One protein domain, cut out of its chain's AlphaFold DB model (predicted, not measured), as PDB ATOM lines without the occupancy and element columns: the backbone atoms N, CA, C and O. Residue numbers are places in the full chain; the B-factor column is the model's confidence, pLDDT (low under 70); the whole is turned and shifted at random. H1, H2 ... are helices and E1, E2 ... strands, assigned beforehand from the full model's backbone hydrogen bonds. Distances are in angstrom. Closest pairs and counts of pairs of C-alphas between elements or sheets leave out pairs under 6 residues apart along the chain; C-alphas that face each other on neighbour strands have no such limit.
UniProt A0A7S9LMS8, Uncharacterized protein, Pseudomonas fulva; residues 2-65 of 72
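What this domain is: This is residues 2 to 65 of the 72 residues of an uncharacterized protein of Pseudomonas fulva (UniProt A0A7S9LMS8). A narrow sheet of three strands with E1 in the middle is covered on one face by the short helix H2, which packs over E1 and E3. The hairpin of E1 and E2 ends in a long loop, residues 11 to 26, at one end of the domain, and the very short helix H1 lies at the opposite end. The printed part has 64 residues, with three named strands and two named helices in the order E1, E2, H1, H2, E3; the sheet runs E2, E1, E3, all antiparallel, and the class is mixed, helices and strands. The whole is elongated, with C-alphas spanning 38 by 21 by 14 A, and only just compact, close to loose, with a radius of gyration of the C-alphas of 12.5 A.

How they stand to each other: The inner strand is E1, residues 3 to 10. On one side of it is the edge strand E2, residues 27 to 33, antiparallel at 158 degrees between directions, with N 6 and O 30 within hydrogen-bond range at 2.8 A. E1 and E2 form a hairpin. On the other side is the edge strand E3, residues 59 to 65, antiparallel to E1 at 152 degrees, with N 60 and O 9 at 2.7 A and N 7 and O 63 at 2.8 A. H2, residues 42 to 49, is on the sheet at a height over the sheet of 8.7 A. It lies over E1 and, only just, over E3, on which 3 of its C-alphas fall. It runs slantwise to the strands, at 40 degrees to E1 on the local plane. The closest C-alphas of H2 and E3 are those of Arg 46 and Val 64, 6.0 A apart. H1, residues 34 to 37, only grazes the sheet. H1 and H2 are close but not clearly touching, with the closest C-alphas, those of Ala 37 and Val 45, 6.9 A apart. E2, H1 with H2, and E3 make a split strand-helix-strand unit, two strands running the same way with E1 between them in the sheet, and its crossover is right-handed. In H2 every O i to N i+4 pair is within hydrogen-bond range; H1 is too short for such a pair.

Where its parts are: E1 is 23.1 A long from C-alpha 3 at (125.231, 224.653, 222.690) to C-alpha 10. E2 measures 19.5 A, E3 17.3 A, H2 10.0 A and H1 4.9 A. E3 ends at C-alpha 65, (133.427, 226.817, 224.484).

The domain as a whole: The C-alphas farthest apart, those of Ala 16 and Gly 38, are 38.0 A apart. The printed part has no cut. The link from E1 to E2 is long, with 16 residues. Mean pLDDT of the printed part is 79.7; residue 2 and residues 34 to 39 are under 70.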
ATOM      1  N   ALA A   2     121.305 227.409 223.222       69.50
ATOM      2  CA  ALA A   2     122.750 227.485 223.398       69.50
ATOM      3  C   ALA A   2     123.374 226.084 223.434       69.50
ATOM      4  O   ALA A   2     122.876 225.188 224.123       69.50
ATOM      5  N   TYR A   3     124.461 225.894 222.694       77.62
ATOM      6  CA  TYR A   3     125.231 224.653 222.690       77.62
ATOM      7  C   TYR A   3     126.594 224.917 223.308       77.62
ATOM      8  O   TYR A   3     127.298 225.823 222.886       77.62
ATOM      9  N   PHE A   4     127.006 224.081 224.252       82.00
ATOM     10  CA  PHE A   4     128.295 224.200 224.917       82.00
ATOM     11  C   PHE A   4     129.158 222.990 224.593       82.00
ATOM     12  O   PHE A   4     128.754 221.840 224.778       82.00
ATOM     13  N   VAL A   5     130.368 223.248 224.119       84.62
ATOM     14  CA  VAL A   5     131.395 222.240 223.884       84.62
ATOM     15  C   VAL A   5     132.335 222.246 225.078       84.62
ATOM     16  O   VAL A   5     133.103 223.181 225.290       84.62
ATOM     17  N   ILE A   6     132.267 221.189 225.871       87.25
ATOM     18  CA  ILE A   6     133.111 220.964 227.034       87.25
ATOM     19  C   ILE A   6     134.232 220.023 226.610       87.25
ATOM     20  O   ILE A   6     133.987 218.909 226.155       87.25
ATOM     21  N   ILE A   7     135.473 220.459 226.763       87.50
ATOM     22  CA  ILE A   7     136.654 219.668 226.442       87.50
ATOM     23  C   ILE A   7     137.362 219.333 227.747       87.50
ATOM     24  O   ILE A   7     137.774 220.226 228.490       87.50
ATOM     25  N   TYR A   8     137.543 218.046 227.998       89.38
ATOM     26  CA  TYR A   8     138.376 217.509 229.064       89.38
ATOM     27  C   TYR A   8     139.682 216.975 228.479       89.38
ATOM     28  O   TYR A   8     139.716 216.518 227.337       89.38
ATOM     29  N   ARG A   9     140.757 217.003 229.263       88.88
ATOM     30  CA  ARG A   9     142.043 216.370 228.942       88.88
ATOM     31  C   ARG A   9     142.438 215.379 230.029       88.88
ATOM     32  O   ARG A   9     142.018 215.550 231.163       88.88
ATOM     33  N   ILE A  10     143.240 214.367 229.721       89.88
ATOM     34  CA  ILE A  10     143.777 213.446 230.729       89.88
ATOM     35  C   ILE A  10     144.638 214.209 231.739       89.88
ATOM     36  O   ILE A  10     145.400 215.112 231.379       89.88
ATOM     37  N   LYS A  11     144.537 213.829 233.011       85.06
ATOM     38  CA  LYS A  11     145.434 214.326 234.054       85.06
ATOM     39  C   LYS A  11     146.845 213.826 233.780       85.06
ATOM     40  O   LYS A  11     147.058 212.635 233.578       85.06
ATOM     41  N   GLY A  12     147.807 214.743 233.792       82.19
ATOM     42  CA  GLY A  12     149.201 214.424 233.464       82.19
ATOM     43  C   GLY A  12     149.517 214.443 231.966       82.19
ATOM     44  O   GLY A  12     150.574 213.949 231.576       82.19
ATOM     45  N   TYR A  13     148.637 215.034 231.145       81.06
ATOM     46  CA  TYR A  13     148.895 215.275 229.726       81.06
ATOM     47  C   TYR A  13     150.272 215.914 229.524       81.06
ATOM     48  O   TYR A  13     150.529 217.035 229.981       81.06
ATOM     49  N   SER A  14     151.156 215.189 228.847       81.19
ATOM     50  CA  SER A  14     152.536 215.602 228.634       81.19
ATOM     51  C   SER A  14     152.730 216.165 227.221       81.19
ATOM     52  O   SER A  14     151.961 215.867 226.308       81.19
ATOM     53  N   PRO A  15     153.785 216.958 226.969       76.50
ATOM     54  CA  PRO A  15     154.107 217.412 225.612       76.50
ATOM     55  C   PRO A  15     154.404 216.252 224.639       76.50
ATOM     56  O   PRO A  15     154.255 216.409 223.429       76.50
ATOM     57  N   ALA A  16     154.770 215.073 225.156       79.38
ATOM     58  CA  ALA A  16     154.872 213.846 224.367       79.38
ATOM     59  C   ALA A  16     153.506 213.391 223.821       79.38
ATOM     60  O   ALA A  16     153.416 213.024 222.652       79.38
ATOM     61  N   ASP A  17     152.433 213.502 224.612       77.31
ATOM     62  CA  ASP A  17     151.060 213.241 224.160       77.31
ATOM     63  C   ASP A  17     150.609 214.262 223.110       77.31
ATOM     64  O   ASP A  17     149.901 213.913 222.172       77.31
ATOM     65  N   ALA A  18     151.088 215.509 223.206       72.19
ATOM     66  CA  ALA A  18     150.850 216.534 222.187       72.19
ATOM     67  C   ALA A  18     151.563 216.271 220.855       72.19
ATOM     68  O   ALA A  18     151.198 216.870 219.847       72.19
ATOM     69  N   SER A  19     152.568 215.392 220.849       77.94
ATOM     70  CA  SER A  19     153.271 214.967 219.634       77.94
ATOM     71  C   SER A  19     152.584 213.780 218.946       77.94
ATOM     72  O   SER A  19     153.041 213.337 217.892       77.94
ATOM     73  N   ASN A  20     151.504 213.249 219.533       80.81
ATOM     74  CA  ASN A  20     150.709 212.190 218.928       80.81
ATOM     75  C   ASN A  20     149.946 212.762 217.712       80.81
ATOM     76  O   ASN A  20     149.331 213.822 217.834       80.81
ATOM     77  N   PRO A  21     149.976 212.109 216.534       80.75
ATOM     78  CA  PRO A  21     149.259 212.581 215.346       80.75
ATOM     79  C   PRO A  21     147.737 212.635 215.519       80.75
ATOM     80  O   PRO A  21     147.066 213.278 214.711       80.75
ATOM     81  N   ASP A  22     147.186 211.972 216.537       81.00
ATOM     82  CA  ASP A  22     145.766 212.059 216.846       81.00
ATOM     83  C   ASP A  22     145.451 213.333 217.665       81.00
ATOM     84  O   ASP A  22     145.897 213.471 218.807       81.00
ATOM     85  N   PRO A  23     144.664 214.280 217.120       73.62
ATOM     86  CA  PRO A  23     144.376 215.556 217.781       73.62
ATOM     87  C   PRO A  23     143.452 215.425 219.006       73.62
ATOM     88  O   PRO A  23     143.358 216.371 219.809       73.62
ATOM     89  N   TYR A  24     142.787 214.276 219.150       77.81
ATOM     90  CA  TYR A  24     141.894 213.923 220.252       77.81
ATOM     91  C   TYR A  24     142.578 213.030 221.293       77.81
ATOM     92  O   TYR A  24     141.962 212.697 222.306       77.81
ATOM     93  N   TRP A  25     143.854 212.680 221.099       80.94
ATOM     94  CA  TRP A  25     144.594 211.856 222.040       80.94
ATOM     95  C   TRP A  25     144.603 212.498 223.423       80.94
ATOM     96  O   TRP A  25     144.965 213.665 223.596       80.94
ATOM     97  N   GLY A  26     144.156 211.738 224.420       81.69
ATOM     98  CA  GLY A  26     144.059 212.224 225.788       81.69
ATOM     99  C   GLY A  26     143.055 213.366 225.978       81.69
ATOM    100  O   GLY A  26     143.140 214.056 226.989       81.69
ATOM    101  N   LYS A  27     142.114 213.588 225.052       86.44
ATOM    102  CA  LYS A  27     141.033 214.571 225.193       86.44
ATOM    103  C   LYS A  27     139.675 213.896 225.040       86.44
ATOM    104  O   LYS A  27     139.512 212.984 224.240       86.44
ATOM    105  N   ILE A  28     138.690 214.372 225.791       86.56
ATOM    106  CA  ILE A  28     137.291 213.974 225.632       86.56
ATOM    107  C   ILE A  28     136.468 215.228 225.395       86.56
ATOM    108  O   ILE A  28     136.601 216.210 226.121       86.56
ATOM    109  N   ILE A  29     135.614 215.184 224.379       85.69
ATOM    110  CA  ILE A  29     134.725 216.282 224.020       85.69
ATOM    111  C   ILE A  29     133.303 215.865 224.377       85.69
ATOM    112  O   ILE A  29     132.808 214.852 223.888       85.69
ATOM    113  N   TYR A  30     132.653 216.659 225.217       83.06
ATOM    114  CA  TYR A  30     131.239 216.549 225.536       83.06
ATOM    115  C   TYR A  30     130.498 217.745 224.964       83.06
ATOM    116  O   TYR A  30     130.891 218.890 225.167       83.06
ATOM    117  N   THR A  31     129.386 217.478 224.294       78.62
ATOM    118  CA  THR A  31     128.468 218.526 223.854       78.62
ATOM    119  C   THR A  31     127.297 218.560 224.823       78.62
ATOM    120  O   THR A  31     126.511 217.615 224.881       78.62
ATOM    121  N   ALA A  32     127.193 219.633 225.601       74.19
ATOM    122  CA  ALA A  32     126.059 219.892 226.475       74.19
ATOM    123  C   ALA A  32     125.111 220.878 225.789       74.19
ATOM    124  O   ALA A  32     125.531 221.911 225.275       74.19
ATOM    125  N   ASN A  33     123.819 220.566 225.778       75.06
ATOM    126  CA  ASN A  33     122.803 221.519 225.350       75.06
ATOM    127  C   ASN A  33     122.405 222.369 226.566       75.06
ATOM    128  O   ASN A  33     122.235 221.817 227.657       75.06
ATOM    129  N   GLY A  34     122.230 223.680 226.408       66.31
ATOM    130  CA  GLY A  34     121.821 224.572 227.500       66.31
ATOM    131  C   GLY A  34     120.498 224.149 228.145       66.31
ATOM    132  O   GLY A  34     120.328 224.235 229.358       66.31
ATOM    133  N   ALA A  35     119.609 223.531 227.362       65.38
ATOM    134  CA  ALA A  35     118.387 222.906 227.870       65.38
ATOM    135  C   ALA A  35     118.657 221.713 228.814       65.38
ATOM    136  O   ALA A  35     117.914 221.501 229.766       65.38
ATOM    137  N   SER A  36     119.720 220.940 228.569       63.38
ATOM    138  CA  SER A  36     120.140 219.809 229.411       63.38
ATOM    139  C   SER A  36     120.897 220.263 230.658       63.38
ATOM    140  O   SER A  36     120.811 219.611 231.694       63.38
ATOM    141  N   ALA A  37     121.625 221.378 230.563       60.69
ATOM    142  CA  ALA A  37     122.302 222.003 231.697       60.69
ATOM    143  C   ALA A  37     121.354 222.865 232.558       60.69
ATOM    144  O   ALA A  37     121.715 223.250 233.666       60.69
ATOM    145  N   GLY A  38     120.148 223.168 232.059       64.44
ATOM    146  CA  GLY A  38     119.188 224.060 232.713       64.44
ATOM    147  C   GLY A  38     119.639 225.524 232.744       64.44
ATOM    148  O   GLY A  38     119.159 226.292 233.574       64.44
ATOM    149  N   THR A  39     120.590 225.902 231.887       68.31
ATOM    150  CA  THR A  39     121.214 227.228 231.874       68.31
ATOM    151  C   THR A  39     121.722 227.572 230.475       68.31
ATOM    152  O   THR A  39     122.212 226.711 229.743       68.31
ATOM    153  N   GLU A  40     121.600 228.846 230.112       73.62
ATOM    154  CA  GLU A  40     122.170 229.431 228.892       73.62
ATOM    155  C   GLU A  40     123.473 230.197 229.200       73.62
ATOM    156  O   GLU A  40     124.083 230.785 228.312       73.62
ATOM    157  N   ASP A  41     123.942 230.156 230.452       77.69
ATOM    158  CA  ASP A  41     125.132 230.860 230.914       77.69
ATOM    159  C   ASP A  41     126.369 229.956 230.863       77.69
ATOM    160  O   ASP A  41     126.528 229.022 231.659       77.69
ATOM    161  N   ILE A  42     127.318 230.294 229.984       76.56
ATOM    162  CA  ILE A  42     128.595 229.573 229.854       76.56
ATOM    163  C   ILE A  42     129.369 229.496 231.184       76.56
ATOM    164  O   ILE A  42     130.052 228.507 231.451       76.56
ATOM    165  N   GLU A  43     129.259 230.505 232.055       80.12
ATOM    166  CA  GLU A  43     129.924 230.500 233.363       80.12
ATOM    167  C   GLU A  43     129.363 229.427 234.301       80.12
ATOM    168  O   GLU A  43     130.121 228.769 235.025       80.12
ATOM    169  N   VAL A  44     128.045 229.217 234.271       81.69
ATOM    170  CA  VAL A  44     127.383 228.171 235.057       81.69
ATOM    171  C   VAL A  44     127.776 226.805 234.506       81.69
ATOM    172  O   VAL A  44     128.193 225.938 235.276       81.69
ATOM    173  N   VAL A  45     127.765 226.641 233.180       79.88
ATOM    174  CA  VAL A  45     128.228 225.412 232.518       79.88
ATOM    175  C   VAL A  45     129.686 225.123 232.852       79.88
ATOM    176  O   VAL A  45     130.028 223.983 233.142       79.88
ATOM    177  N   ARG A  46     130.553 226.138 232.898       82.75
ATOM    178  CA  ARG A  46     131.960 225.973 233.280       82.75
ATOM    179  C   ARG A  46     132.115 225.504 234.724       82.75
ATOM    180  O   ARG A  46     132.967 224.655 234.989       82.75
ATOM    181  N   ARG A  47     131.308 226.028 235.651       83.50
ATOM    182  CA  ARG A  47     131.300 225.566 237.048       83.50
ATOM    183  C   ARG A  47     130.814 224.126 237.157       83.50
ATOM    184  O   ARG A  47     131.481 223.339 237.814       83.50
ATOM    185  N   LEU A  48     129.723 223.783 236.473       82.56
ATOM    186  CA  LEU A  48     129.190 222.420 236.435       82.56
ATOM    187  C   LEU A  48     130.186 221.444 235.803       82.56
ATOM    188  O   LEU A  48     130.461 220.404 236.383       82.56
ATOM    189  N   ALA A  49     130.794 221.808 234.675       81.81
ATOM    190  CA  ALA A  49     131.817 221.013 234.001       81.81
ATOM    191  C   ALA A  49     133.074 220.822 234.863       81.81
ATOM    192  O   ALA A  49     133.738 219.797 234.773       81.81
ATOM    193  N   SER A  50     133.396 221.792 235.726       80.56
ATOM    194  CA  SER A  50     134.489 221.672 236.702       80.56
ATOM    195  C   SER A  50     134.135 220.783 237.900       80.56
ATOM    196  O   SER A  50     135.022 220.452 238.688       80.56
ATOM    197  N   SER A  51     132.864 220.410 238.076       82.62
ATOM    198  CA  SER A  51     132.437 219.527 239.161       82.62
ATOM    199  C   SER A  51     132.881 218.090 238.907       82.62
ATOM    200  O   SER A  51     132.876 217.603 237.777       82.62
ATOM    201  N   ALA A  52     133.191 217.374 239.991       74.38
ATOM    202  CA  ALA A  52     133.576 215.962 239.949       74.38
ATOM    203  C   ALA A  52     132.477 215.044 239.378       74.38
ATOM    204  O   ALA A  52     132.779 213.959 238.905       74.38
ATOM    205  N   GLU A  53     131.216 215.483 239.398       78.44
ATOM    206  CA  GLU A  53     130.090 214.753 238.799       78.44
ATOM    207  C   GLU A  53     130.108 214.783 237.262       78.44
ATOM    208  O   GLU A  53     129.609 213.862 236.624       78.44
ATOM    209  N   TRP A  54     130.681 215.833 236.667       78.12
ATOM    210  CA  TRP A  54     130.762 216.010 235.212       78.12
ATOM    211  C   TRP A  54     132.151 215.706 234.658       78.12
ATOM    212  O   TRP A  54     132.276 215.330 233.493       78.12
ATOM    213  N   THR A  55     133.192 215.877 235.476       82.88
ATOM    214  CA  THR A  55     134.569 215.565 235.099       82.88
ATOM    215  C   THR A  55     134.803 214.054 235.199       82.88
ATOM    216  O   THR A  55     134.766 213.518 236.308       82.88
ATOM    217  N   PRO A  56     135.089 213.352 234.088       80.56
ATOM    218  CA  PRO A  56     135.366 211.923 234.138       80.56
ATOM    219  C   PRO A  56     136.640 211.613 234.939       80.56
ATOM    220  O   PRO A  56     137.602 212.389 234.951       80.56
ATOM    221  N   GLU A  57     136.662 210.456 235.606       81.56
ATOM    222  CA  GLU A  57     137.816 210.021 236.396       81.56
ATOM    223  C   GLU A  57     139.084 209.940 235.535       81.56
ATOM    224  O   GLU A  57     139.087 209.377 234.443       81.56
ATOM    225  N   GLY A  58     140.179 210.527 236.028       83.56
ATOM    226  CA  GLY A  58     141.447 210.600 235.296       83.56
ATOM    227  C   GLY A  58     141.550 211.749 234.289       83.56
ATOM    228  O   GLY A  58     142.605 211.906 233.680       83.56
ATOM    229  N   TYR A  59     140.522 212.592 234.160       87.62
ATOM    230  CA  TYR A  59     140.532 213.776 233.303       87.62
ATOM    231  C   TYR A  59     140.413 215.073 234.119       87.62
ATOM    232  O   TYR A  59     140.064 215.081 235.299       87.62
ATOM    233  N   GLU A  60     140.763 216.189 233.495       87.31
ATOM    234  CA  GLU A  60     140.650 217.550 234.004       87.31
ATOM    235  C   GLU A  60     140.023 218.444 232.931       87.31
ATOM    236  O   GLU A  60     140.225 218.243 231.731       87.31
ATOM    237  N   LEU A  61     139.236 219.429 233.360       87.00
ATOM    238  CA  LEU A  61     138.604 220.371 232.446       87.00
ATOM    239  C   LEU A  61     139.678 221.180 231.706       87.00
ATOM    240  O   LEU A  61     140.458 221.898 232.328       87.00
ATOM    241  N   LEU A  62     139.699 221.076 230.375       86.12
ATOM    242  CA  LEU A  62     140.597 221.850 229.522       86.12
ATOM    243  C   LEU A  62     139.952 223.184 229.141       86.12
ATOM    244  O   LEU A  62     140.559 224.236 229.325       86.12
ATOM    245  N   SER A  63     138.744 223.140 228.577       83.12
ATOM    246  CA  SER A  63     138.042 224.337 228.115       83.12
ATOM    247  C   SER A  63     136.543 224.097 228.018       83.12
ATOM    248  O   SER A  63     136.101 222.978 227.773       83.12
ATOM    249  N   VAL A  64     135.765 225.166 228.163       83.25
ATOM    250  CA  VAL A  64     134.348 225.195 227.799       83.25
ATOM    251  C   VAL A  64     134.184 226.287 226.763       83.25
ATOM    252  O   VAL A  64     134.561 227.431 227.012       83.25
ATOM    253  N   THR A  65     133.659 225.918 225.606       81.31
ATOM    254  CA  THR A  65     133.427 226.817 224.484       81.31
ATOM    255  C   THR A  65     131.934 226.878 224.234       81.31
ATOM    256  O   THR A  65     131.290 225.847 224.055       81.31
TER     257      THR A  65